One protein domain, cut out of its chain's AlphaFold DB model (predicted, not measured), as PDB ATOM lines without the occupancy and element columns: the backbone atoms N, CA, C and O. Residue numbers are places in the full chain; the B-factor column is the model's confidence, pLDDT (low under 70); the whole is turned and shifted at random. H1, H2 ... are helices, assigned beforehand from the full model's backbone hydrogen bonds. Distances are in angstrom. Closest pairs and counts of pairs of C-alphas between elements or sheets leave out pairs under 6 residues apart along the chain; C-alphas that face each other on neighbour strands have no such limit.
ATOM      1  N   LYS A   2       6.557 -46.807  -6.385       86.69
ATOM      2  CA  LYS A   2       8.039 -46.763  -6.410       86.69
ATOM      3  C   LYS A   2       8.677 -46.886  -5.019       86.69
ATOM      4  O   LYS A   2       9.541 -47.728  -4.831       86.69
ATOM      5  N   ASN A   3       8.169 -46.141  -4.034       90.44
ATOM      6  CA  ASN A   3       8.662 -46.215  -2.651       90.44
ATOM      7  C   ASN A   3       8.451 -47.596  -2.009       90.44
ATOM      8  O   ASN A   3       9.237 -47.995  -1.163       90.44
ATOM      9  N   VAL A   4       7.403 -48.330  -2.408       91.88
ATOM     10  CA  VAL A   4       7.144 -49.682  -1.888       91.88
ATOM     11  C   VAL A   4       8.150 -50.660  -2.479       91.88
ATOM     12  O   VAL A   4       8.778 -51.394  -1.731       91.88
ATOM     13  N   ILE A   5       8.386 -50.602  -3.796       93.31
ATOM     14  CA  ILE A   5       9.436 -51.397  -4.450       93.31
ATOM     15  C   ILE A   5      10.798 -51.091  -3.811       93.31
ATOM     16  O   ILE A   5      11.523 -52.006  -3.455       93.31
ATOM     17  N   GLN A   6      11.124 -49.814  -3.592       91.88
ATOM     18  CA  GLN A   6      12.363 -49.427  -2.908       91.88
ATOM     19  C   GLN A   6      12.440 -49.955  -1.470       91.88
ATOM     20  O   GLN A   6      13.508 -50.383  -1.049       91.88
ATOM     21  N   SER A   7      11.326 -49.966  -0.734       93.31
ATOM     22  CA  SER A   7      11.269 -50.534   0.615       93.31
ATOM     23  C   SER A   7      11.538 -52.040   0.618       93.31
ATOM     24  O   SER A   7      12.260 -52.505   1.490       93.31
ATOM     25  N   ILE A   8      10.988 -52.776  -0.356       94.12
ATOM     26  CA  ILE A   8      11.226 -54.216  -0.536       94.12
ATOM     27  C   ILE A   8      12.706 -54.476  -0.843       94.12
ATOM     28  O   ILE A   8      13.348 -55.315  -0.227       94.12
ATOM     29  N   LEU A   9      13.297 -53.706  -1.759       94.06
ATOM     30  CA  LEU A   9      14.724 -53.839  -2.067       94.06
ATOM     31  C   LEU A   9      15.591 -53.569  -0.830       94.06
ATOM     32  O   LEU A   9      16.517 -54.321  -0.534       94.06
ATOM     33  N   HIS A  10      15.243 -52.534  -0.066       94.25
ATOM     34  CA  HIS A  10      15.971 -52.169   1.139       94.25
ATOM     35  C   HIS A  10      15.882 -53.238   2.241       94.25
ATOM     36  O   HIS A  10      16.872 -53.454   2.940       94.25
ATOM     37  N   SER A  11      14.747 -53.933   2.408       94.44
ATOM     38  CA  SER A  11      14.634 -55.018   3.400       94.44
ATOM     39  C   SER A  11      15.541 -56.211   3.095       94.44
ATOM     40  O   SER A  11      15.926 -56.917   4.022       94.44
ATOM     41  N   HIS A  12      15.943 -56.384   1.833       94.19
ATOM     42  CA  HIS A  12      16.893 -57.412   1.388       94.19
ATOM     43  C   HIS A  12      18.318 -56.893   1.195       94.19
ATOM     44  O   HIS A  12      19.138 -57.559   0.572       94.19
ATOM     45  N   LEU A  13      18.627 -55.703   1.726       94.25
ATOM     46  CA  LEU A  13      19.942 -55.060   1.605       94.25
ATOM     47  C   LEU A  13      20.376 -54.821   0.146       94.25
ATOM     48  O   LEU A  13      21.562 -54.649  -0.140       94.25
ATOM     49  N   ILE A  14      19.416 -54.770  -0.781       93.94
ATOM     50  CA  ILE A  14      19.674 -54.443  -2.178       93.94
ATOM     51  C   ILE A  14      19.822 -52.918  -2.281       93.94
ATOM     52  O   ILE A  14      18.949 -52.176  -1.814       93.94
ATOM     53  N   PRO A  15      20.911 -52.411  -2.891       89.06
ATOM     54  CA  PRO A  15      21.119 -50.978  -3.032       89.06
ATOM     55  C   PRO A  15      20.040 -50.332  -3.909       89.06
ATOM     56  O   PRO A  15      19.368 -50.978  -4.713       89.06
ATOM     57  N   SER A  16      19.893 -49.011  -3.787       87.38
ATOM     58  CA  SER A  16      19.014 -48.258  -4.686       87.38
ATOM     59  C   SER A  16      19.452 -48.426  -6.142       87.38
ATOM     60  O   SER A  16      20.644 -48.421  -6.444       87.38
ATOM     61  N   CYS A  17      18.472 -48.538  -7.041       90.06
ATOM     62  CA  CYS A  17      18.713 -48.693  -8.473       90.06
ATOM     63  C   CYS A  17      19.678 -47.613  -8.998       90.06
ATOM     64  O   CYS A  17      19.450 -46.426  -8.739       90.06
ATOM     65  N   PRO A  18      20.717 -47.987  -9.770       92.19
ATOM     66  CA  PRO A  18      21.691 -47.037 -10.310       92.19
ATOM     67  C   PRO A  18      21.114 -46.173 -11.445       92.19
ATOM     68  O   PRO A  18      21.776 -45.260 -11.940       92.19
ATOM     69  N   HIS A  19      19.893 -46.461 -11.899       92.75
ATOM     70  CA  HIS A  19      19.228 -45.742 -12.977       92.75
ATOM     71  C   HIS A  19      18.268 -44.677 -12.444       92.75
ATOM     72  O   HIS A  19      17.586 -44.868 -11.441       92.75
ATOM     73  N   ALA A  20      18.158 -43.568 -13.182       89.12
ATOM     74  CA  ALA A  20      17.307 -42.436 -12.810       89.12
ATOM     75  C   ALA A  20      15.812 -42.796 -12.706       89.12
ATOM     76  O   ALA A  20      15.090 -42.187 -11.919       89.12
ATOM     77  N   ASP A  21      15.347 -43.777 -13.486       90.38
ATOM     78  CA  ASP A  21      13.982 -44.288 -13.401       90.38
ATOM     79  C   ASP A  21      13.963 -45.801 -13.188       90.38
ATOM     80  O   ASP A  21      14.191 -46.584 -14.112       90.38
ATOM     81  N   LEU A  22      13.619 -46.195 -11.961       91.06
ATOM     82  CA  LEU A  22      13.408 -47.585 -11.564       91.06
ATOM     83  C   LEU A  22      12.345 -48.287 -12.421       91.06
ATOM     84  O   LEU A  22      12.473 -49.472 -12.708       91.06
ATOM     85  N   CYS A  23      11.300 -47.568 -12.836       91.25
ATOM     86  CA  CYS A  23      10.197 -48.137 -13.609       91.25
ATOM     87  C   CYS A  23      10.409 -48.028 -15.125       91.25
ATOM     88  O   CYS A  23       9.550 -48.491 -15.873       91.25
ATOM     89  N   GLY A  24      11.523 -47.446 -15.579       91.88
ATOM     90  CA  GLY A  24      11.900 -47.398 -16.990       91.88
ATOM     91  C   GLY A  24      12.564 -48.696 -17.453       91.88
ATOM     92  O   GLY A  24      12.873 -49.572 -16.649       91.88
ATOM     93  N   THR A  25      12.846 -48.815 -18.752       93.62
ATOM     94  CA  THR A  25      13.378 -50.052 -19.357       93.62
ATOM     95  C   THR A  25      14.650 -50.556 -18.669       93.62
ATOM     96  O   THR A  25      14.714 -51.711 -18.258       93.62
ATOM     97  N   LYS A  26      15.648 -49.679 -18.474       94.94
ATOM     98  CA  LYS A  26      16.912 -50.037 -17.800       94.94
ATOM     99  C   LYS A  26      16.698 -50.386 -16.324       94.94
ATOM    100  O   LYS A  26      17.247 -51.369 -15.842       94.94
ATOM    101  N   GLY A  27      15.861 -49.612 -15.628       94.88
ATOM    102  CA  GLY A  27      15.514 -49.849 -14.225       94.88
ATOM    103  C   GLY A  27      14.839 -51.200 -14.000       94.88
ATOM    104  O   GLY A  27      15.188 -51.898 -13.053       94.88
ATOM    105  N   ARG A  28      13.937 -51.604 -14.902       94.50
ATOM    106  CA  ARG A  28      13.269 -52.912 -14.856       94.50
ATOM    107  C   ARG A  28      14.198 -54.070 -15.177       94.50
ATOM    108  O   ARG A  28      14.102 -55.092 -14.507       94.50
ATOM    109  N   SER A  29      15.098 -53.904 -16.150       95.12
ATOM    110  CA  SER A  29      16.139 -54.902 -16.432       95.12
ATOM    111  C   SER A  29      16.955 -55.171 -15.170       95.12
ATOM    112  O   SER A  29      16.985 -56.297 -14.684       95.12
ATOM    113  N   TRP A  30      17.480 -54.108 -14.555       95.75
ATOM    114  CA  TRP A  30      18.201 -54.201 -13.289       95.75
ATOM    115  C   TRP A  30      17.351 -54.833 -12.172       95.75
ATOM    116  O   TRP A  30      17.835 -55.676 -11.423       95.75
ATOM    117  N   LEU A  31      16.068 -54.476 -12.063       94.88
ATOM    118  CA  LEU A  31      15.172 -55.010 -11.032       94.88
ATOM    119  C   LEU A  31      14.900 -56.514 -11.194       94.88
ATOM    120  O   LEU A  31      14.674 -57.211 -10.200       94.88
ATOM    121  N   SER A  32      14.905 -57.013 -12.432       93.50
ATOM    122  CA  SER A  32      14.706 -58.434 -12.741       93.50
ATOM    123  C   SER A  32      15.890 -59.307 -12.318       93.50
ATOM    124  O   SER A  32      15.690 -60.463 -11.967       93.50
ATOM    125  N   GLU A  33      17.091 -58.729 -12.256       94.75
ATOM    126  CA  GLU A  33      18.324 -59.410 -11.837       94.75
ATOM    127  C   GLU A  33      18.435 -59.565 -10.312       94.75
ATOM    128  O   GLU A  33      19.256 -60.336  -9.822       94.75
ATOM    129  N   GLN A  34      17.620 -58.836  -9.542       94.56
ATOM    130  CA  GLN A  34      17.702 -58.863  -8.083       94.56
ATOM    131  C   GLN A  34      17.146 -60.167  -7.502       94.56
ATOM    132  O   GLN A  34      16.135 -60.696  -7.962       94.56
ATOM    133  N   VAL A  35      17.765 -60.677  -6.443       94.25
ATOM    134  CA  VAL A  35      17.286 -61.886  -5.767       94.25
ATOM    135  C   VAL A  35      16.380 -61.472  -4.614       94.25
ATOM    136  O   VAL A  35      16.835 -60.854  -3.659       94.25
ATOM    137  N   VAL A  36      15.094 -61.796  -4.724       95.19
ATOM    138  CA  VAL A  36      14.070 -61.549  -3.698       95.19
ATOM    139  C   VAL A  36      13.166 -62.781  -3.574       95.19
ATOM    140  O   VAL A  36      13.034 -63.526  -4.554       95.19
ATOM    141  N   PRO A  37      12.529 -63.004  -2.412       96.56
ATOM    142  CA  PRO A  37      11.499 -64.024  -2.245       96.56
ATOM    143  C   PRO A  37      10.397 -63.947  -3.316       96.56
ATOM    144  O   PRO A  37      10.091 -62.880  -3.855       96.56
ATOM    145  N   GLN A  38       9.801 -65.091  -3.657       95.19
ATOM    146  CA  GLN A  38       8.848 -65.188  -4.770       95.19
ATOM    147  C   GLN A  38       7.586 -64.338  -4.550       95.19
ATOM    148  O   GLN A  38       7.085 -63.713  -5.482       95.19
ATOM    149  N   ASP A  39       7.071 -64.300  -3.328       95.69
ATOM    150  CA  ASP A  39       5.931 -63.479  -2.920       95.69
ATOM    151  C   ASP A  39       6.212 -61.980  -3.093       95.69
ATOM    152  O   ASP A  39       5.378 -61.237  -3.620       95.69
ATOM    153  N   GLU A  40       7.419 -61.538  -2.754       95.94
ATOM    154  CA  GLU A  40       7.840 -60.158  -2.972       95.94
ATOM    155  C   GLU A  40       8.100 -59.839  -4.442       95.94
ATOM    156  O   GLU A  40       7.747 -58.750  -4.900       95.94
ATOM    157  N   ARG A  41       8.645 -60.788  -5.214       96.25
ATOM    158  CA  ARG A  41       8.754 -60.657  -6.674       96.25
ATOM    159  C   ARG A  41       7.379 -60.396  -7.290       96.25
ATOM    160  O   ARG A  41       7.216 -59.441  -8.047       96.25
ATOM    161  N   LEU A  42       6.370 -61.171  -6.889       95.81
ATOM    162  CA  LEU A  42       4.984 -60.974  -7.323       95.81
ATOM    163  C   LEU A  42       4.423 -59.609  -6.886       95.81
ATOM    164  O   LEU A  42       3.696 -58.964  -7.652       95.81
ATOM    165  N   ALA A  43       4.760 -59.139  -5.680       95.50
ATOM    166  CA  ALA A  43       4.360 -57.818  -5.193       95.50
ATOM    167  C   ALA A  43       4.996 -56.678  -6.010       95.50
ATOM    168  O   ALA A  43       4.303 -55.727  -6.391       95.50
ATOM    169  N   ILE A  44       6.288 -56.790  -6.335       95.75
ATOM    170  CA  ILE A  44       7.005 -55.860  -7.215       95.75
ATOM    171  C   ILE A  44       6.324 -55.805  -8.586       95.75
ATOM    172  O   ILE A  44       5.971 -54.716  -9.046       95.75
ATOM    173  N   ASP A  45       6.063 -56.956  -9.205       95.50
ATOM    174  CA  ASP A  45       5.450 -57.032 -10.533       95.50
ATOM    175  C   ASP A  45       4.024 -56.463 -10.545       95.50
ATOM    176  O   ASP A  45       3.604 -55.804 -11.500       95.50
ATOM    177  N   ARG A  46       3.260 -56.650  -9.460       95.69
ATOM    178  CA  ARG A  46       1.957 -55.991  -9.283       95.69
ATOM    179  C   ARG A  46       2.097 -54.468  -9.248       95.69
ATOM    180  O   ARG A  46       1.312 -53.778  -9.893       95.69
ATOM    181  N   HIS A  47       3.077 -53.935  -8.521       95.69
ATOM    182  CA  HIS A  47       3.309 -52.491  -8.465       95.69
ATOM    183  C   HIS A  47       3.822 -51.907  -9.781       95.69
ATOM    184  O   HIS A  47       3.478 -50.767 -10.092       95.69
ATOM    185  N   LEU A  48       4.610 -52.659 -10.553       95.44
ATOM    186  CA  LEU A  48       5.018 -52.256 -11.899       95.44
ATOM    187  C   LEU A  48       3.824 -52.203 -12.857       95.44
ATOM    188  O   LEU A  48       3.666 -51.202 -13.547       95.44
ATOM    189  N   ARG A  49       2.948 -53.216 -12.839       95.44
ATOM    190  CA  ARG A  49       1.720 -53.216 -13.653       95.44
ATOM    191  C   ARG A  49       0.795 -52.049 -13.317       95.44
ATOM    192  O   ARG A  49       0.273 -51.405 -14.218       95.44
ATOM    193  N   GLU A  50       0.619 -51.749 -12.031       95.81
ATOM    194  CA  GLU A  50      -0.179 -50.590 -11.610       95.81
ATOM    195  C   GLU A  50       0.462 -49.268 -12.060       95.81
ATOM    196  O   GLU A  50      -0.231 -48.342 -12.476       95.81
ATOM    197  N   PHE A  51       1.795 -49.185 -12.019       94.81
ATOM    198  CA  PHE A  51       2.518 -48.020 -12.517       94.81
ATOM    199  C   PHE A  51       2.314 -47.821 -14.024       94.81
ATOM    200  O   PHE A  51       2.083 -46.690 -14.446       94.81
ATOM    201  N   ASP A  52       2.365 -48.899 -14.810       94.88
ATOM    202  CA  ASP A  52       2.115 -48.852 -16.255       94.88
ATOM    203  C   ASP A  52       0.700 -48.395 -16.560       94.88
ATOM    204  O   ASP A  52       0.521 -47.429 -17.299       94.88
ATOM    205  N   ARG A  53      -0.291 -49.006 -15.905       95.94
ATOM    206  CA  ARG A  53      -1.696 -48.633 -16.057       95.94
ATOM    207  C   ARG A  53      -1.915 -47.142 -15.783       95.94
ATOM    208  O   ARG A  53      -2.516 -46.446 -16.593       95.94
ATOM    209  N   LEU A  54      -1.405 -46.631 -14.660       95.69
ATOM    210  CA  LEU A  54      -1.534 -45.210 -14.326       95.69
ATOM    211  C   LEU A  54      -0.776 -44.310 -15.312       95.69
ATOM    212  O   LEU A  54      -1.191 -43.178 -15.553       95.69
ATOM    213  N   GLY A  55       0.328 -44.800 -15.883       94.94
ATOM    214  CA  GLY A  55       1.053 -44.125 -16.955       94.94
ATOM    215  C   GLY A  55       0.240 -44.030 -18.247       94.94
ATOM    216  O   GLY A  55       0.205 -42.967 -18.863       94.94
ATOM    217  N   GLU A  56      -0.442 -45.105 -18.634       95.19
ATOM    218  CA  GLU A  56      -1.344 -45.143 -19.791       95.19
ATOM    219  C   GLU A  56      -2.549 -44.214 -19.590       95.19
ATOM    220  O   GLU A  56      -2.809 -43.356 -20.438       95.19
ATOM    221  N   ASP A  57      -3.219 -44.301 -18.435       96.31
ATOM    222  CA  ASP A  57      -4.344 -43.428 -18.071       96.31
ATOM    223  C   ASP A  57      -3.925 -41.944 -18.100       96.31
ATOM    224  O   ASP A  57      -4.636 -41.085 -18.632       96.31
ATOM    225  N   LEU A  58      -2.725 -41.629 -17.593       95.12
ATOM    226  CA  LEU A  58      -2.173 -40.276 -17.639       95.12
ATOM    227  C   LEU A  58      -1.966 -39.787 -19.077       95.12
ATOM    228  O   LEU A  58      -2.309 -38.645 -19.374       95.12
ATOM    229  N   GLN A  59      -1.442 -40.625 -19.976       94.75
ATOM    230  CA  GLN A  59      -1.242 -40.246 -21.381       94.75
ATOM    231  C   GLN A  59      -2.561 -39.945 -22.095       94.75
ATOM    232  O   GLN A  59      -2.616 -39.031 -22.923       94.75
ATOM    233  N   VAL A  60      -3.623 -40.695 -21.786       95.56
ATOM    234  CA  VAL A  60      -4.965 -40.431 -22.324       95.56
ATOM    235  C   VAL A  60      -5.447 -39.053 -21.869       95.56
ATOM    236  O   VAL A  60      -5.785 -38.215 -22.705       95.56
ATOM    237  N   ILE A  61      -5.374 -38.774 -20.565       95.75
ATOM    238  CA  ILE A  61      -5.789 -37.482 -20.000       95.75
ATOM    239  C   ILE A  61      -4.944 -36.332 -20.562       95.75
ATOM    240  O   ILE A  61      -5.486 -35.301 -20.955       95.75
ATOM    241  N   GLU A  62      -3.618 -36.482 -20.638       95.44
ATOM    242  CA  GLU A  62      -2.738 -35.451 -21.197       95.44
ATOM    243  C   GLU A  62      -3.082 -35.121 -22.653       95.44
ATOM    244  O   GLU A  62      -3.037 -33.951 -23.039       95.44
ATOM    245  N   ARG A  63      -3.455 -36.128 -23.452       95.81
ATOM    246  CA  ARG A  63      -3.880 -35.943 -24.845       95.81
ATOM    247  C   ARG A  63      -5.178 -35.146 -24.937       95.81
ATOM    248  O   ARG A  63      -5.276 -34.237 -25.763       95.81
ATOM    249  N   ASP A  64      -6.152 -35.441 -24.083       95.62
ATOM    250  CA  ASP A  64      -7.438 -34.739 -24.070       95.62
ATOM    251  C   ASP A  64      -7.302 -33.294 -23.573       95.62
ATOM    252  O   ASP A  64      -7.883 -32.364 -24.151       95.62
ATOM    253  N   LEU A  65      -6.456 -33.069 -22.563       96.50
ATOM    254  CA  LEU A  65      -6.087 -31.724 -22.121       96.50
ATOM    255  C   LEU A  65      -5.363 -30.952 -23.229       96.50
ATOM    256  O   LEU A  65      -5.670 -29.781 -23.449       96.50
ATOM    257  N   ALA A  66      -4.455 -31.594 -23.965       97.38
ATOM    258  CA  ALA A  66      -3.755 -30.965 -25.082       97.38
ATOM    259  C   ALA A  66      -4.706 -30.526 -26.198       97.38
ATOM    260  O   ALA A  66      -4.616 -29.393 -26.671       97.38
ATOM    261  N   ARG A  67      -5.677 -31.368 -26.563       96.62
ATOM    262  CA  ARG A  67      -6.730 -31.002 -27.526       96.62
ATOM    263  C   ARG A  67      -7.558 -29.817 -27.033       96.62
ATOM    264  O   ARG A  67      -7.757 -28.861 -27.776       96.62
TER     265      ARG A  67
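AT A GLANCE: This is residues 2 to 67 of the 222 residues of an uncharacterized protein of Mesorhizobium sp. 113-1-2 (UniProt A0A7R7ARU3). A long straight helix, H3, packs with its first half in a small compact head with two short helices, H1 and H2, while its residues 53 to 67 stick out as an arm. The printed part has 66 residues with three named helices, H1, H2 and H3 along the chain, and no named strand; the class is all helix. It is loose, with a radius of gyration of the C-alphas of 13.9 A, and elongated, spanning 46 by 23 by 17 A.

IN THESE COORDINATES: H1, residues 2 to 11, begins at C-alpha 2 (8.039, -46.763, -6.410). H2 is residues 25 to 32. H3, residues 38 to 67, is 43.9 A long and ends at C-alpha 67 (-6.730, -31.002, -27.526).

HOW THE PARTS SIT: H3 touches H1 with residues 40 to 47 alone; the closest C-alphas, of Ile 5 and Ile 44, are 5.8 A apart. Their lines stand at a shallow tilt of 18 degrees, opposite ways. H2 and H3 are near each other; H1 and H2 are apart. In H1, H2 and H3 every O i to N i+4 pair is within hydrogen-bond range.

THE WHOLE: The body without residues 53 to 67 spans 22 by 22 by 18 A. The link H1 to H2 is long, H2 to H3 tight. The printed part has no cut, and no printed residue is under 70 in pLDDT.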